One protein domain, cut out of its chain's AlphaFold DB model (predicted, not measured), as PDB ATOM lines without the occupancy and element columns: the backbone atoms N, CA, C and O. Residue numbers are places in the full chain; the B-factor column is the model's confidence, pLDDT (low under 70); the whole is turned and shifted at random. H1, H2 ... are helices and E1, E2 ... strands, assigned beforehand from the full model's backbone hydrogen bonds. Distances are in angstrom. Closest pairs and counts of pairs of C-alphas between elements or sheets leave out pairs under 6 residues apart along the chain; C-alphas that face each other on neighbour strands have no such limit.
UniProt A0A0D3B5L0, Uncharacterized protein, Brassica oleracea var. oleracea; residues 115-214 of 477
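What this domain is: This is residues 115 to 214 of the 477 residues of an uncharacterized protein of Brassica oleracea var. oleracea (UniProt A0A0D3B5L0). A small three-stranded antiparallel sheet, order E1 E2 E3, sits with its loops as a head, from which the long helix H2 runs off as an arm; residues 195 to 214 of H2 and 115 to 125 of H1 stick out separately. There are 100 residues printed, with named elements in the order H1 E1 E2 E3 H2, mixed class. The whole is only just loose, close to extended, radius of gyration of the C-alphas 18.6 A, and flat, spanning 65 by 40 by 15 A.

How they stand to each other: Start at E2, residues 165 to 169, the inner strand of a meander, each strand the antiparallel neighbour of the one before. It forms hairpins with E1, residues 148 to 152, where N 149 and O 168 are 2.8 A apart, and with E3, residues 180 to 182, where N 167 and O 181 are 2.8 A apart, both within hydrogen-bond range. H2, residues 183 to 214, only grazes the sheet with residues 183 to 187; the closest C-alphas of E2 and H2, Tyr 166 and Trp 183, are 4.7 A apart. H1, residues 115 to 133, is not on the sheet and is apart from H2. In H1 and H2 every O i to N i+4 pair is within hydrogen-bond range.

Where its parts are: Find C-alpha 148 at (195.175, 238.238, 190.022), where E1 begins; E1 and E2 each measure 13.0 A, E3 7.0 A. From C-alpha 183, H2 runs 46.6 A to C-alpha 214 at (240.790, 236.233, 188.663). H1 runs 26.3 A from C-alpha 115 at (205.575, 212.427, 180.486).

The domain as a whole: Look for the two C-alphas farthest apart at Glu 156 and Gln 214, 64.8 A. The printed part has no cut; the links H1 to E1 and E1 to E2 are long. Low pLDDT, under 70, marks residues 128 to 137, 152 to 164 and 174 to 177 of this model.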
ATOM      1  N   ARG A 115     205.933 211.039 180.820       72.12
ATOM      2  CA  ARG A 115     205.575 212.427 180.486       72.12
ATOM      3  C   ARG A 115     204.369 212.930 181.273       72.12
ATOM      4  O   ARG A 115     204.346 214.103 181.642       72.12
ATOM      5  N   ARG A 116     203.360 212.091 181.538       76.31
ATOM      6  CA  ARG A 116     202.207 212.477 182.375       76.31
ATOM      7  C   ARG A 116     202.608 212.654 183.833       76.31
ATOM      8  O   ARG A 116     202.148 213.613 184.443       76.31
ATOM      9  N   HIS A 117     203.437 211.768 184.374       73.44
ATOM     10  CA  HIS A 117     203.931 211.858 185.743       73.44
ATOM     11  C   HIS A 117     204.785 213.117 185.931       73.44
ATOM     12  O   HIS A 117     204.472 213.942 186.784       73.44
ATOM     13  N   SER A 118     205.759 213.347 185.046       71.19
ATOM     14  CA  SER A 118     206.583 214.562 185.044       71.19
ATOM     15  C   SER A 118     205.739 215.832 184.881       71.19
ATOM     16  O   SER A 118     205.958 216.821 185.578       71.19
ATOM     17  N   LYS A 119     204.709 215.803 184.022       77.38
ATOM     18  CA  LYS A 119     203.779 216.927 183.870       77.38
ATOM     19  C   LYS A 119     202.975 217.189 185.144       77.38
ATOM     20  O   LYS A 119     202.884 218.342 185.543       77.38
ATOM     21  N   LYS A 120     202.433 216.150 185.789       76.00
ATOM     22  CA  LYS A 120     201.715 216.279 187.067       76.00
ATOM     23  C   LYS A 120     202.623 216.810 188.171       76.00
ATOM     24  O   LYS A 120     202.216 217.684 188.923       76.00
ATOM     25  N   GLN A 121     203.855 216.316 188.244       70.50
ATOM     26  CA  GLN A 121     204.831 216.763 189.232       70.50
ATOM     27  C   GLN A 121     205.230 218.220 189.001       70.50
ATOM     28  O   GLN A 121     205.308 218.992 189.948       70.50
ATOM     29  N   LYS A 122     205.393 218.630 187.740       72.44
ATOM     30  CA  LYS A 122     205.594 220.035 187.389       72.44
ATOM     31  C   LYS A 122     204.384 220.895 187.756       72.44
ATOM     32  O   LYS A 122     204.570 221.941 188.354       72.44
ATOM     33  N   GLU A 123     203.168 220.454 187.440       72.19
ATOM     34  CA  GLU A 123     201.931 221.158 187.812       72.19
ATOM     35  C   GLU A 123     201.802 221.305 189.340       72.19
ATOM     36  O   GLU A 123     201.397 222.363 189.815       72.19
ATOM     37  N   TYR A 124     202.208 220.291 190.109       71.69
ATOM     38  CA  TYR A 124     202.256 220.331 191.572       71.69
ATOM     39  C   TYR A 124     203.317 221.306 192.100       71.69
ATOM     40  O   TYR A 124     203.000 222.159 192.924       71.69
ATOM     41  N   CYS A 125     204.552 221.250 191.591       70.00
ATOM     42  CA  CYS A 125     205.607 222.196 191.967       70.00
ATOM     43  C   CYS A 125     205.252 223.642 191.586       70.00
ATOM     44  O   CYS A 125     205.474 224.553 192.377       70.00
ATOM     45  N   ASP A 126     204.669 223.854 190.402       70.00
ATOM     46  CA  ASP A 126     204.192 225.166 189.957       70.00
ATOM     47  C   ASP A 126     203.073 225.672 190.891       70.00
ATOM     48  O   ASP A 126     203.062 226.846 191.257       70.00
ATOM     49  N   MET A 127     202.155 224.799 191.326       73.88
ATOM     50  CA  MET A 127     201.099 225.134 192.292       73.88
ATOM     51  C   MET A 127     201.677 225.517 193.659       73.88
ATOM     52  O   MET A 127     201.314 226.570 194.182       73.88
ATOM     53  N   LEU A 128     202.617 224.733 194.196       69.25
ATOM     54  CA  LEU A 128     203.308 225.058 195.448       69.25
ATOM     55  C   LEU A 128     204.046 226.400 195.357       69.25
ATOM     56  O   LEU A 128     203.951 227.205 196.279       69.25
ATOM     57  N   GLY A 129     204.700 226.683 194.227       68.38
ATOM     58  CA  GLY A 129     205.347 227.974 193.982       68.38
ATOM     59  C   GLY A 129     204.357 229.143 193.966       68.38
ATOM     60  O   GLY A 129     204.624 230.185 194.557       68.38
ATOM     61  N   LEU A 130     203.172 228.968 193.368       67.25
ATOM     62  CA  LEU A 130     202.107 229.982 193.415       67.25
ATOM     63  C   LEU A 130     201.566 230.197 194.835       67.25
ATOM     64  O   LEU A 130     201.209 231.320 195.195       67.25
ATOM     65  N   VAL A 131     201.498 229.136 195.643       66.44
ATOM     66  CA  VAL A 131     201.111 229.220 197.057       66.44
ATOM     67  C   VAL A 131     202.180 229.954 197.864       66.44
ATOM     68  O   VAL A 131     201.831 230.823 198.660       66.44
ATOM     69  N   GLU A 132     203.459 229.672 197.642       61.50
ATOM     70  CA  GLU A 132     204.568 230.363 198.303       61.50
ATOM     71  C   GLU A 132     204.629 231.850 197.919       61.50
ATOM     72  O   GLU A 132     204.709 232.708 198.799       61.50
ATOM     73  N   ASP A 133     204.474 232.172 196.630       64.06
ATOM     74  CA  ASP A 133     204.398 233.550 196.133       64.06
ATOM     75  C   ASP A 133     203.217 234.319 196.747       64.06
ATOM     76  O   ASP A 133     203.326 235.516 196.995       64.06
ATOM     77  N   SER A 134     202.093 233.646 197.031       64.31
ATOM     78  CA  SER A 134     200.926 234.254 197.697       64.31
ATOM     79  C   SER A 134     201.128 234.599 199.160       64.31
ATOM     80  O   SER A 134     200.292 235.279 199.750       64.31
ATOM     81  N   GLN A 135     202.222 234.124 199.741       59.72
ATOM     82  CA  GLN A 135     202.583 234.423 201.113       59.72
ATOM     83  C   GLN A 135     203.602 235.567 201.207       59.72
ATOM     84  O   GLN A 135     203.894 235.978 202.326       59.72
ATOM     85  N   TYR A 136     204.147 236.049 200.078       60.53
ATOM     86  CA  TYR A 136     205.128 237.137 200.026       60.53
ATOM     87  C   TYR A 136     204.963 237.998 198.758       60.53
ATOM     88  O   TYR A 136     205.529 237.693 197.697       60.53
ATOM     89  N   GLY A 137     204.245 239.117 198.882       65.81
ATOM     90  CA  GLY A 137     204.032 240.065 197.783       65.81
ATOM     91  C   GLY A 137     202.807 239.734 196.931       65.81
ATOM     92  O   GLY A 137     201.872 239.092 197.398       65.81
ATOM     93  N   ILE A 138     202.777 240.209 195.679       75.62
ATOM     94  CA  ILE A 138     201.589 240.114 194.810       75.62
ATOM     95  C   ILE A 138     201.783 239.000 193.764       75.62
ATOM     96  O   ILE A 138     202.505 239.196 192.777       75.62
ATOM     97  N   PRO A 139     201.106 237.842 193.885       75.62
ATOM     98  CA  PRO A 139     201.218 236.761 192.913       75.62
ATOM     99  C   PRO A 139     200.696 237.172 191.545       75.62
ATOM    100  O   PRO A 139     199.692 237.869 191.411       75.62
ATOM    101  N   ARG A 140     201.299 236.625 190.485       74.88
ATOM    102  CA  ARG A 140     200.748 236.776 189.125       74.88
ATOM    103  C   ARG A 140     199.526 235.887 188.887       74.88
ATOM    104  O   ARG A 140     198.714 236.172 188.001       74.88
ATOM    105  N   ARG A 141     199.412 234.783 189.630       77.81
ATOM    106  CA  ARG A 141     198.315 233.811 189.545       77.81
ATOM    107  C   ARG A 141     197.942 233.313 190.935       77.81
ATOM    108  O   ARG A 141     198.793 233.192 191.802       77.81
ATOM    109  N   CYS A 142     196.668 232.999 191.108       79.38
ATOM    110  CA  CYS A 142     196.149 232.293 192.270       79.38
ATOM    111  C   CYS A 142     196.452 230.791 192.153       79.38
ATOM    112  O   CYS A 142     196.595 230.283 191.039       79.38
ATOM    113  N   ALA A 143     196.441 230.062 193.272       71.19
ATOM    114  CA  ALA A 143     196.604 228.603 193.306       71.19
ATOM    115  C   ALA A 143     195.582 227.845 192.427       71.19
ATOM    116  O   ALA A 143     195.894 226.808 191.856       71.19
ATOM    117  N   CYS A 144     194.386 228.409 192.216       74.56
ATOM    118  CA  CYS A 144     193.384 227.867 191.291       74.56
ATOM    119  C   CYS A 144     193.699 228.115 189.796       74.56
ATOM    120  O   CYS A 144     192.887 227.807 188.925       74.56
ATOM    121  N   GLY A 145     194.837 228.742 189.475       71.75
ATOM    122  CA  GLY A 145     195.257 229.112 188.117       71.75
ATOM    123  C   GLY A 145     194.658 230.421 187.582       71.75
ATOM    124  O   GLY A 145     195.084 230.909 186.525       71.75
ATOM    125  N   GLY A 146     193.705 231.020 188.304       78.00
ATOM    126  CA  GLY A 146     193.113 232.318 187.975       78.00
ATOM    127  C   GLY A 146     194.141 233.452 188.018       78.00
ATOM    128  O   GLY A 146     195.083 233.422 188.807       78.00
ATOM    129  N   ARG A 147     193.977 234.468 187.164       81.56
ATOM    130  CA  ARG A 147     194.812 235.681 187.226       81.56
ATOM    131  C   ARG A 147     194.440 236.514 188.449       81.56
ATOM    132  O   ARG A 147     193.272 236.523 188.836       81.56
ATOM    133  N   ILE A 148     195.422 237.209 189.012       83.62
ATOM    134  CA  ILE A 148     195.175 238.238 190.022       83.62
ATOM    135  C   ILE A 148     194.842 239.547 189.303       83.62
ATOM    136  O   ILE A 148     195.515 239.919 188.338       83.62
ATOM    137  N   ILE A 149     193.767 240.193 189.732       81.00
ATOM    138  CA  ILE A 149     193.241 241.446 189.196       81.00
ATOM    139  C   ILE A 149     193.221 242.504 190.302       81.00
ATOM    140  O   ILE A 149     193.131 242.179 191.483       81.00
ATOM    141  N   ASP A 150     193.380 243.764 189.908       77.19
ATOM    142  CA  ASP A 150     193.334 244.926 190.799       77.19
ATOM    143  C   ASP A 150     191.920 245.499 190.730       77.19
ATOM    144  O   ASP A 150     191.547 246.146 189.746       77.19
ATOM    145  N   GLU A 151     191.110 245.172 191.731       71.44
ATOM    146  CA  GLU A 151     189.703 245.547 191.784       71.44
ATOM    147  C   GLU A 151     189.449 246.581 192.883       71.44
ATOM    148  O   GLU A 151     189.971 246.512 194.001       71.44
ATOM    149  N   VAL A 152     188.585 247.544 192.567       60.59
ATOM    150  CA  VAL A 152     187.977 248.446 193.547       60.59
ATOM    151  C   VAL A 152     186.656 247.803 193.958       60.59
ATOM    152  O   VAL A 152     185.763 247.684 193.118       60.59
ATOM    153  N   ARG A 153     186.499 247.384 195.223       59.12
ATOM    154  CA  ARG A 153     185.196 246.860 195.666       59.12
ATOM    155  C   ARG A 153     184.148 247.976 195.639       59.12
ATOM    156  O   ARG A 153     184.347 249.057 196.203       59.12
ATOM    157  N   GLY A 154     183.047 247.700 194.939       52.03
ATOM    158  CA  GLY A 154     181.841 248.521 194.908       52.03
ATOM    159  C   GLY A 154     181.079 248.469 196.235       52.03
ATOM    160  O   GLY A 154     181.346 247.641 197.096       52.03
ATOM    161  N   LYS A 155     180.147 249.403 196.402       45.91
ATOM    162  CA  LYS A 155     179.588 249.899 197.671       45.91
ATOM    163  C   LYS A 155     178.724 248.928 198.512       45.91
ATOM    164  O   LYS A 155     178.045 249.422 199.405       45.91
ATOM    165  N   GLU A 156     178.699 247.619 198.259       50.91
ATOM    166  CA  GLU A 156     177.610 246.742 198.751       50.91
ATOM    167  C   GLU A 156     178.017 245.513 199.586       50.91
ATOM    168  O   GLU A 156     177.154 244.699 199.904       50.91
ATOM    169  N   ASP A 157     179.263 245.406 200.055       43.81
ATOM    170  CA  ASP A 157     179.656 244.305 200.951       43.81
ATOM    171  C   ASP A 157     179.760 244.796 202.407       43.81
ATOM    172  O   ASP A 157     180.558 245.680 202.722       43.81
ATOM    173  N   TYR A 158     178.946 244.200 203.283       47.81
ATOM    174  CA  TYR A 158     178.576 244.616 204.651       47.81
ATOM    175  C   TYR A 158     179.735 244.965 205.622       47.81
ATOM    176  O   TYR A 158     179.500 245.677 206.591       47.81
ATOM    177  N   ASP A 159     180.980 244.558 205.335       53.25
ATOM    178  CA  ASP A 159     182.174 244.805 206.175       53.25
ATOM    179  C   ASP A 159     183.300 245.610 205.485       53.25
ATOM    180  O   ASP A 159     184.384 245.810 206.041       53.25
ATOM    181  N   SER A 160     183.086 246.098 204.259       51.28
ATOM    182  CA  SER A 160     184.125 246.792 203.485       51.28
ATOM    183  C   SER A 160     183.820 248.279 203.330       51.28
ATOM    184  O   SER A 160     182.899 248.679 202.624       51.28
ATOM    185  N   HIS A 161     184.638 249.135 203.951       45.19
ATOM    186  CA  HIS A 161     184.576 250.579 203.711       45.19
ATOM    187  C   HIS A 161     184.677 250.884 202.198       45.19
ATOM    188  O   HIS A 161     185.617 250.410 201.548       45.19
ATOM    189  N   PRO A 162     183.756 251.684 201.631       50.94
ATOM    190  CA  PRO A 162     183.688 251.921 200.193       50.94
ATOM    191  C   PRO A 162     184.968 252.584 199.661       50.94
ATOM    192  O   PRO A 162     185.452 253.557 200.236       50.94
ATOM    193  N   GLY A 163     185.502 252.064 198.548       59.28
ATOM    194  CA  GLY A 163     186.659 252.633 197.838       59.28
ATOM    195  C   GLY A 163     188.027 252.009 198.147       59.28
ATOM    196  O   GLY A 163     189.032 252.457 197.594       59.28
ATOM    197  N   LYS A 164     188.105 250.970 198.989       64.69
ATOM    198  CA  LYS A 164     189.355 250.219 199.206       64.69
ATOM    199  C   LYS A 164     189.675 249.311 198.007       64.69
ATOM    200  O   LYS A 164     188.800 248.619 197.485       64.69
ATOM    201  N   ARG A 165     190.941 249.328 197.576       73.12
ATOM    202  CA  ARG A 165     191.480 248.500 196.483       73.12
ATOM    203  C   ARG A 165     192.015 247.179 197.017       73.12
ATOM    204  O   ARG A 165     192.655 247.158 198.071       73.12
ATOM    205  N   TYR A 166     191.805 246.112 196.260       78.69
ATOM    206  CA  TYR A 166     192.270 244.771 196.587       78.69
ATOM    207  C   TYR A 166     192.888 244.105 195.360       78.69
ATOM    208  O   TYR A 166     192.465 244.332 194.228       78.69
ATOM    209  N   PHE A 167     193.869 243.243 195.607       79.69
ATOM    210  CA  PHE A 167     194.302 242.242 194.647       79.69
ATOM    211  C   PHE A 167     193.477 240.981 194.869       79.69
ATOM    212  O   PHE A 167     193.648 240.310 195.886       79.69
ATOM    213  N   THR A 168     192.584 240.669 193.939       78.50
ATOM    214  CA  THR A 168     191.653 239.538 194.023       78.50
ATOM    215  C   THR A 168     191.905 238.551 192.894       78.50
ATOM    216  O   THR A 168     192.398 238.890 191.819       78.50
ATOM    217  N   CYS A 169     191.606 237.277 193.121       82.50
ATOM    218  CA  CYS A 169     191.559 236.298 192.045       82.50
ATOM    219  C   CYS A 169     190.363 236.581 191.123       82.50
ATOM    220  O   CYS A 169     189.257 236.788 191.600       82.50
ATOM    221  N   ILE A 170     190.538 236.461 189.805       78.81
ATOM    222  CA  ILE A 170     189.426 236.571 188.838       78.81
ATOM    223  C   ILE A 170     188.297 235.549 189.063       78.81
ATOM    224  O   ILE A 170     187.172 235.762 188.631       78.81
ATOM    225  N   ASN A 171     188.606 234.437 189.727       79.19
ATOM    226  CA  ASN A 171     187.639 233.405 190.093       79.19
ATOM    227  C   ASN A 171     187.304 233.475 191.593       79.19
ATOM    228  O   ASN A 171     187.088 232.430 192.188       79.19
ATOM    229  N   TYR A 172     187.394 234.650 192.231       74.25
ATOM    230  CA  TYR A 172     187.240 234.769 193.681       74.25
ATOM    231  C   TYR A 172     185.883 234.234 194.145       74.25
ATOM    232  O   TYR A 172     184.830 234.671 193.685       74.25
ATOM    233  N   GLU A 173     185.943 233.327 195.109       73.94
ATOM    234  CA  GLU A 173     184.814 232.847 195.890       73.94
ATOM    235  C   GLU A 173     185.159 233.070 197.365       73.94
ATOM    236  O   GLU A 173     186.317 232.904 197.760       73.94
ATOM    237  N   ASP A 174     184.176 233.426 198.195       67.31
ATOM    238  CA  ASP A 174     184.382 233.728 199.624       67.31
ATOM    239  C   ASP A 174     184.576 232.467 200.491       67.31
ATOM    240  O   ASP A 174     184.166 232.377 201.643       67.31
ATOM    241  N   ASN A 175     185.186 231.443 199.904       67.75
ATOM    242  CA  ASN A 175     185.466 230.142 200.501       67.75
ATOM    243  C   ASN A 175     186.879 230.080 201.130       67.75
ATOM    244  O   ASN A 175     187.324 229.015 201.554       67.75
ATOM    245  N   GLY A 176     187.615 231.199 201.147       63.19
ATOM    246  CA  GLY A 176     188.979 231.297 201.684       63.19
ATOM    247  C   GLY A 176     190.080 230.661 200.818       63.19
ATOM    248  O   GLY A 176     191.262 230.743 201.168       63.19
ATOM    249  N   LEU A 177     189.728 230.061 199.675       64.06
ATOM    250  CA  LEU A 177     190.647 229.371 198.755       64.06
ATOM    251  C   LEU A 177     191.268 230.288 197.702       64.06
ATOM    252  O   LEU A 177     192.217 229.906 197.014       64.06
ATOM    253  N   HIS A 178     190.737 231.499 197.566       70.81
ATOM    254  CA  HIS A 178     191.167 232.457 196.564       70.81
ATOM    255  C   HIS A 178     191.993 233.575 197.182       70.81
ATOM    256  O   HIS A 178     191.732 234.051 198.285       70.81
ATOM    257  N   TYR A 179     193.006 234.006 196.436       73.62
ATOM    258  CA  TYR A 179     193.824 235.141 196.823       73.62
ATOM    259  C   TYR A 179     192.969 236.414 196.851       73.62
ATOM    260  O   TYR A 179     192.341 236.764 195.850       73.62
ATOM    261  N   SER A 180     192.951 237.078 198.002       75.25
ATOM    262  CA  SER A 180     192.367 238.399 198.213       75.25
ATOM    263  C   SER A 180     193.224 239.115 199.240       75.25
ATOM    264  O   SER A 180     193.376 238.638 200.366       75.25
ATOM    265  N   HIS A 181     193.837 240.220 198.835       72.56
ATOM    266  CA  HIS A 181     194.774 240.943 199.682       72.56
ATOM    267  C   HIS A 181     194.610 242.459 199.510       72.56
ATOM    268  O   HIS A 181     194.456 242.920 198.374       72.56
ATOM    269  N   PRO A 182     194.619 243.263 200.592       79.88
ATOM    270  CA  PRO A 182     194.513 244.716 200.482       79.88
ATOM    271  C   PRO A 182     195.657 245.301 199.649       79.88
ATOM    272  O   PRO A 182     196.822 244.966 199.862       79.88
ATOM    273  N   TRP A 183     195.338 246.220 198.736       77.19
ATOM    274  CA  TRP A 183     196.307 246.785 197.789       77.19
ATOM    275  C   TRP A 183     197.526 247.407 198.479       77.19
ATOM    276  O   TRP A 183     198.655 247.156 198.074       77.19
ATOM    277  N   VAL A 184     197.308 248.179 199.549       75.56
ATOM    278  CA  VAL A 184     198.387 248.876 200.277       75.56
ATOM    279  C   VAL A 184     199.384 247.886 200.879       75.56
ATOM    280  O   VAL A 184     200.588 248.096 200.765       75.56
ATOM    281  N   VAL A 185     198.888 246.794 201.467       71.50
ATOM    282  CA  VAL A 185     199.730 245.763 202.090       71.50
ATOM    283  C   VAL A 185     200.488 244.989 201.015       71.50
ATOM    284  O   VAL A 185     201.707 244.891 201.085       71.50
ATOM    285  N   GLY A 186     199.799 244.561 199.951       70.50
ATOM    286  CA  GLY A 186     200.434 243.824 198.857       70.50
ATOM    287  C   GLY A 186     201.528 244.631 198.151       70.50
ATOM    288  O   GLY A 186     202.586 244.095 197.842       70.50
ATOM    289  N   VAL A 187     201.316 245.933 197.929       76.75
ATOM    290  CA  VAL A 187     202.340 246.809 197.331       76.75
ATOM    291  C   VAL A 187     203.532 246.995 198.269       76.75
ATOM    292  O   VAL A 187     204.668 246.973 197.804       76.75
ATOM    293  N   GLN A 188     203.298 247.156 199.572       76.69
ATOM    294  CA  GLN A 188     204.373 247.302 200.551       76.69
ATOM    295  C   GLN A 188     205.231 246.030 200.652       76.69
ATOM    296  O   GLN A 188     206.456 246.122 200.585       76.69
ATOM    297  N   GLU A 189     204.603 244.855 200.723       76.31
ATOM    298  CA  GLU A 189     205.291 243.557 200.721       76.31
ATOM    299  C   GLU A 189     206.057 243.311 199.411       76.31
ATOM    300  O   GLU A 189     207.196 242.845 199.428       76.31
ATOM    301  N   GLU A 190     205.475 243.673 198.261       76.94
ATOM    302  CA  GLU A 190     206.147 243.553 196.962       76.94
ATOM    303  C   GLU A 190     207.364 244.486 196.873       76.94
ATOM    304  O   GLU A 190     208.416 244.093 196.372       76.94
ATOM    305  N   MET A 191     207.266 245.711 197.396       77.25
ATOM    306  CA  MET A 191     208.403 246.634 197.466       77.25
ATOM    307  C   MET A 191     209.537 246.090 198.342       77.25
ATOM    308  O   MET A 191     210.706 246.221 197.975       77.25
ATOM    309  N   GLU A 192     209.214 245.473 199.477       80.38
ATOM    310  CA  GLU A 192     210.199 244.856 200.370       80.38
ATOM    311  C   GLU A 192     210.856 243.623 199.729       80.38
ATOM    312  O   GLU A 192     212.083 243.507 199.711       80.38
ATOM    313  N   ARG A 193     210.063 242.766 199.076       80.31
ATOM    314  CA  ARG A 193     210.557 241.638 198.273       80.31
ATOM    315  C   ARG A 193     211.498 242.102 197.159       80.31
ATOM    316  O   ARG A 193     212.555 241.504 196.951       80.31
ATOM    317  N   LEU A 194     211.121 243.146 196.420       79.19
ATOM    318  CA  LEU A 194     211.936 243.696 195.336       79.19
ATOM    319  C   LEU A 194     213.236 244.317 195.853       79.19
ATOM    320  O   LEU A 194     214.269 244.140 195.211       79.19
ATOM    321  N   ARG A 195     213.208 244.984 197.014       85.38
ATOM    322  CA  ARG A 195     214.413 245.495 197.681       85.38
ATOM    323  C   ARG A 195     215.380 244.361 198.016       85.38
ATOM    324  O   ARG A 195     216.541 244.436 197.630       85.38
ATOM    325  N   LYS A 196     214.895 243.280 198.632       82.06
ATOM    326  CA  LYS A 196     215.728 242.114 198.964       82.06
ATOM    327  C   LYS A 196     216.360 241.479 197.720       82.06
ATOM    328  O   LYS A 196     217.553 241.203 197.693       82.06
ATOM    329  N   ARG A 197     215.582 241.310 196.646       79.75
ATOM    330  CA  ARG A 197     216.097 240.794 195.363       79.75
ATOM    331  C   ARG A 197     217.146 241.709 194.729       79.75
ATOM    332  O   ARG A 197     218.009 241.221 194.004       79.75
ATOM    333  N   LEU A 198     217.042 243.020 194.943       85.75
ATOM    334  CA  LEU A 198     218.035 243.985 194.478       85.75
ATOM    335  C   LEU A 198     219.355 243.813 195.239       85.75
ATOM    336  O   LEU A 198     220.400 243.764 194.600       85.75
ATOM    337  N   GLU A 199     219.297 243.667 196.563       87.06
ATOM    338  CA  GLU A 199     220.472 243.408 197.410       87.06
ATOM    339  C   GLU A 199     221.154 242.086 197.023       87.06
ATOM    340  O   GLU A 199     222.359 242.052 196.787       87.06
ATOM    341  N   GLU A 200     220.384 241.009 196.841       85.62
ATOM    342  CA  GLU A 200     220.903 239.720 196.360       85.62
ATOM    343  C   GLU A 200     221.574 239.843 194.980       85.62
ATOM    344  O   GLU A 200     222.644 239.279 194.743       85.62
ATOM    345  N   ALA A 201     220.973 240.599 194.054       80.44
ATOM    346  CA  ALA A 201     221.556 240.841 192.737       80.44
ATOM    347  C   ALA A 201     222.842 241.682 192.809       80.44
ATOM    348  O   ALA A 201     223.768 241.443 192.032       80.44
ATOM    349  N   GLU A 202     222.921 242.640 193.734       90.25
ATOM    350  CA  GLU A 202     224.128 243.433 193.980       90.25
ATOM    351  C   GLU A 202     225.291 242.547 194.444       90.25
ATOM    352  O   GLU A 202     226.403 242.669 193.925       90.25
ATOM    353  N   GLU A 203     225.033 241.598 195.345       88.06
ATOM    354  CA  GLU A 203     226.039 240.628 195.794       88.06
ATOM    355  C   GLU A 203     226.533 239.732 194.650       88.06
ATOM    356  O   GLU A 203     227.739 239.507 194.501       88.06
ATOM    357  N   VAL A 204     225.634 239.290 193.764       86.56
ATOM    358  CA  VAL A 204     226.030 238.555 192.551       86.56
ATOM    359  C   VAL A 204     226.936 239.410 191.659       86.56
ATOM    360  O   VAL A 204     227.951 238.916 191.164       86.56
ATOM    361  N   ILE A 205     226.624 240.698 191.475       87.81
ATOM    362  CA  ILE A 205     227.448 241.621 190.676       87.81
ATOM    363  C   ILE A 205     228.844 241.788 191.293       87.81
ATOM    364  O   ILE A 205     229.838 241.737 190.561       87.81
ATOM    365  N   LYS A 206     228.947 241.915 192.622       86.88
ATOM    366  CA  LYS A 206     230.239 241.956 193.332       86.88
ATOM    367  C   LYS A 206     231.053 240.679 193.093       86.88
ATOM    368  O   LYS A 206     232.246 240.754 192.793       86.88
ATOM    369  N   GLY A 207     230.411 239.511 193.139       84.00
ATOM    370  CA  GLY A 207     231.049 238.229 192.825       84.00
ATOM    371  C   GLY A 207     231.581 238.149 191.388       84.00
ATOM    372  O   GLY A 207     232.703 237.687 191.165       84.00
ATOM    373  N   VAL A 208     230.824 238.665 190.411       89.44
ATOM    374  CA  VAL A 208     231.250 238.730 189.000       89.44
ATOM    375  C   VAL A 208     232.514 239.574 188.833       89.44
ATOM    376  O   VAL A 208     233.405 239.183 188.081       89.44
ATOM    377  N   TRP A 209     232.640 240.690 189.557       86.56
ATOM    378  CA  TRP A 209     233.851 241.518 189.522       86.56
ATOM    379  C   TRP A 209     235.081 240.756 190.034       86.56
ATOM    380  O   TRP A 209     236.133 240.795 189.396       86.56
ATOM    381  N   SER A 210     234.941 240.006 191.132       86.06
ATOM    382  CA  SER A 210     236.021 239.163 191.666       86.06
ATOM    383  C   SER A 210     236.443 238.073 190.679       86.06
ATOM    384  O   SER A 210     237.634 237.848 190.465       86.06
ATOM    385  N   LEU A 211     235.476 237.398 190.054       86.38
ATOM    386  CA  LEU A 211     235.757 236.391 189.030       86.38
ATOM    387  C   LEU A 211     236.451 237.006 187.813       86.38
ATOM    388  O   LEU A 211     237.399 236.419 187.299       86.38
ATOM    389  N   ASN A 212     236.032 238.196 187.379       89.56
ATOM    390  CA  ASN A 212     236.666 238.884 186.258       89.56
ATOM    391  C   ASN A 212     238.133 239.232 186.565       89.56
ATOM    392  O   ASN A 212     239.003 238.980 185.735       89.56
ATOM    393  N   TYR A 213     238.429 239.692 187.784       90.50
ATOM    394  CA  TYR A 213     239.806 239.931 188.233       90.50
ATOM    395  C   TYR A 213     240.658 238.648 188.232       90.50
ATOM    396  O   TYR A 213     241.799 238.645 187.765       90.50
ATOM    397  N   GLN A 214     240.100 237.528 188.702       90.50
ATOM    398  CA  GLN A 214     240.790 236.233 188.663       90.50
ATOM    399  C   GLN A 214     241.041 235.757 187.227       90.50
ATOM    400  O   GLN A 214     242.122 235.249 186.933       90.50
TER     401      GLN A 214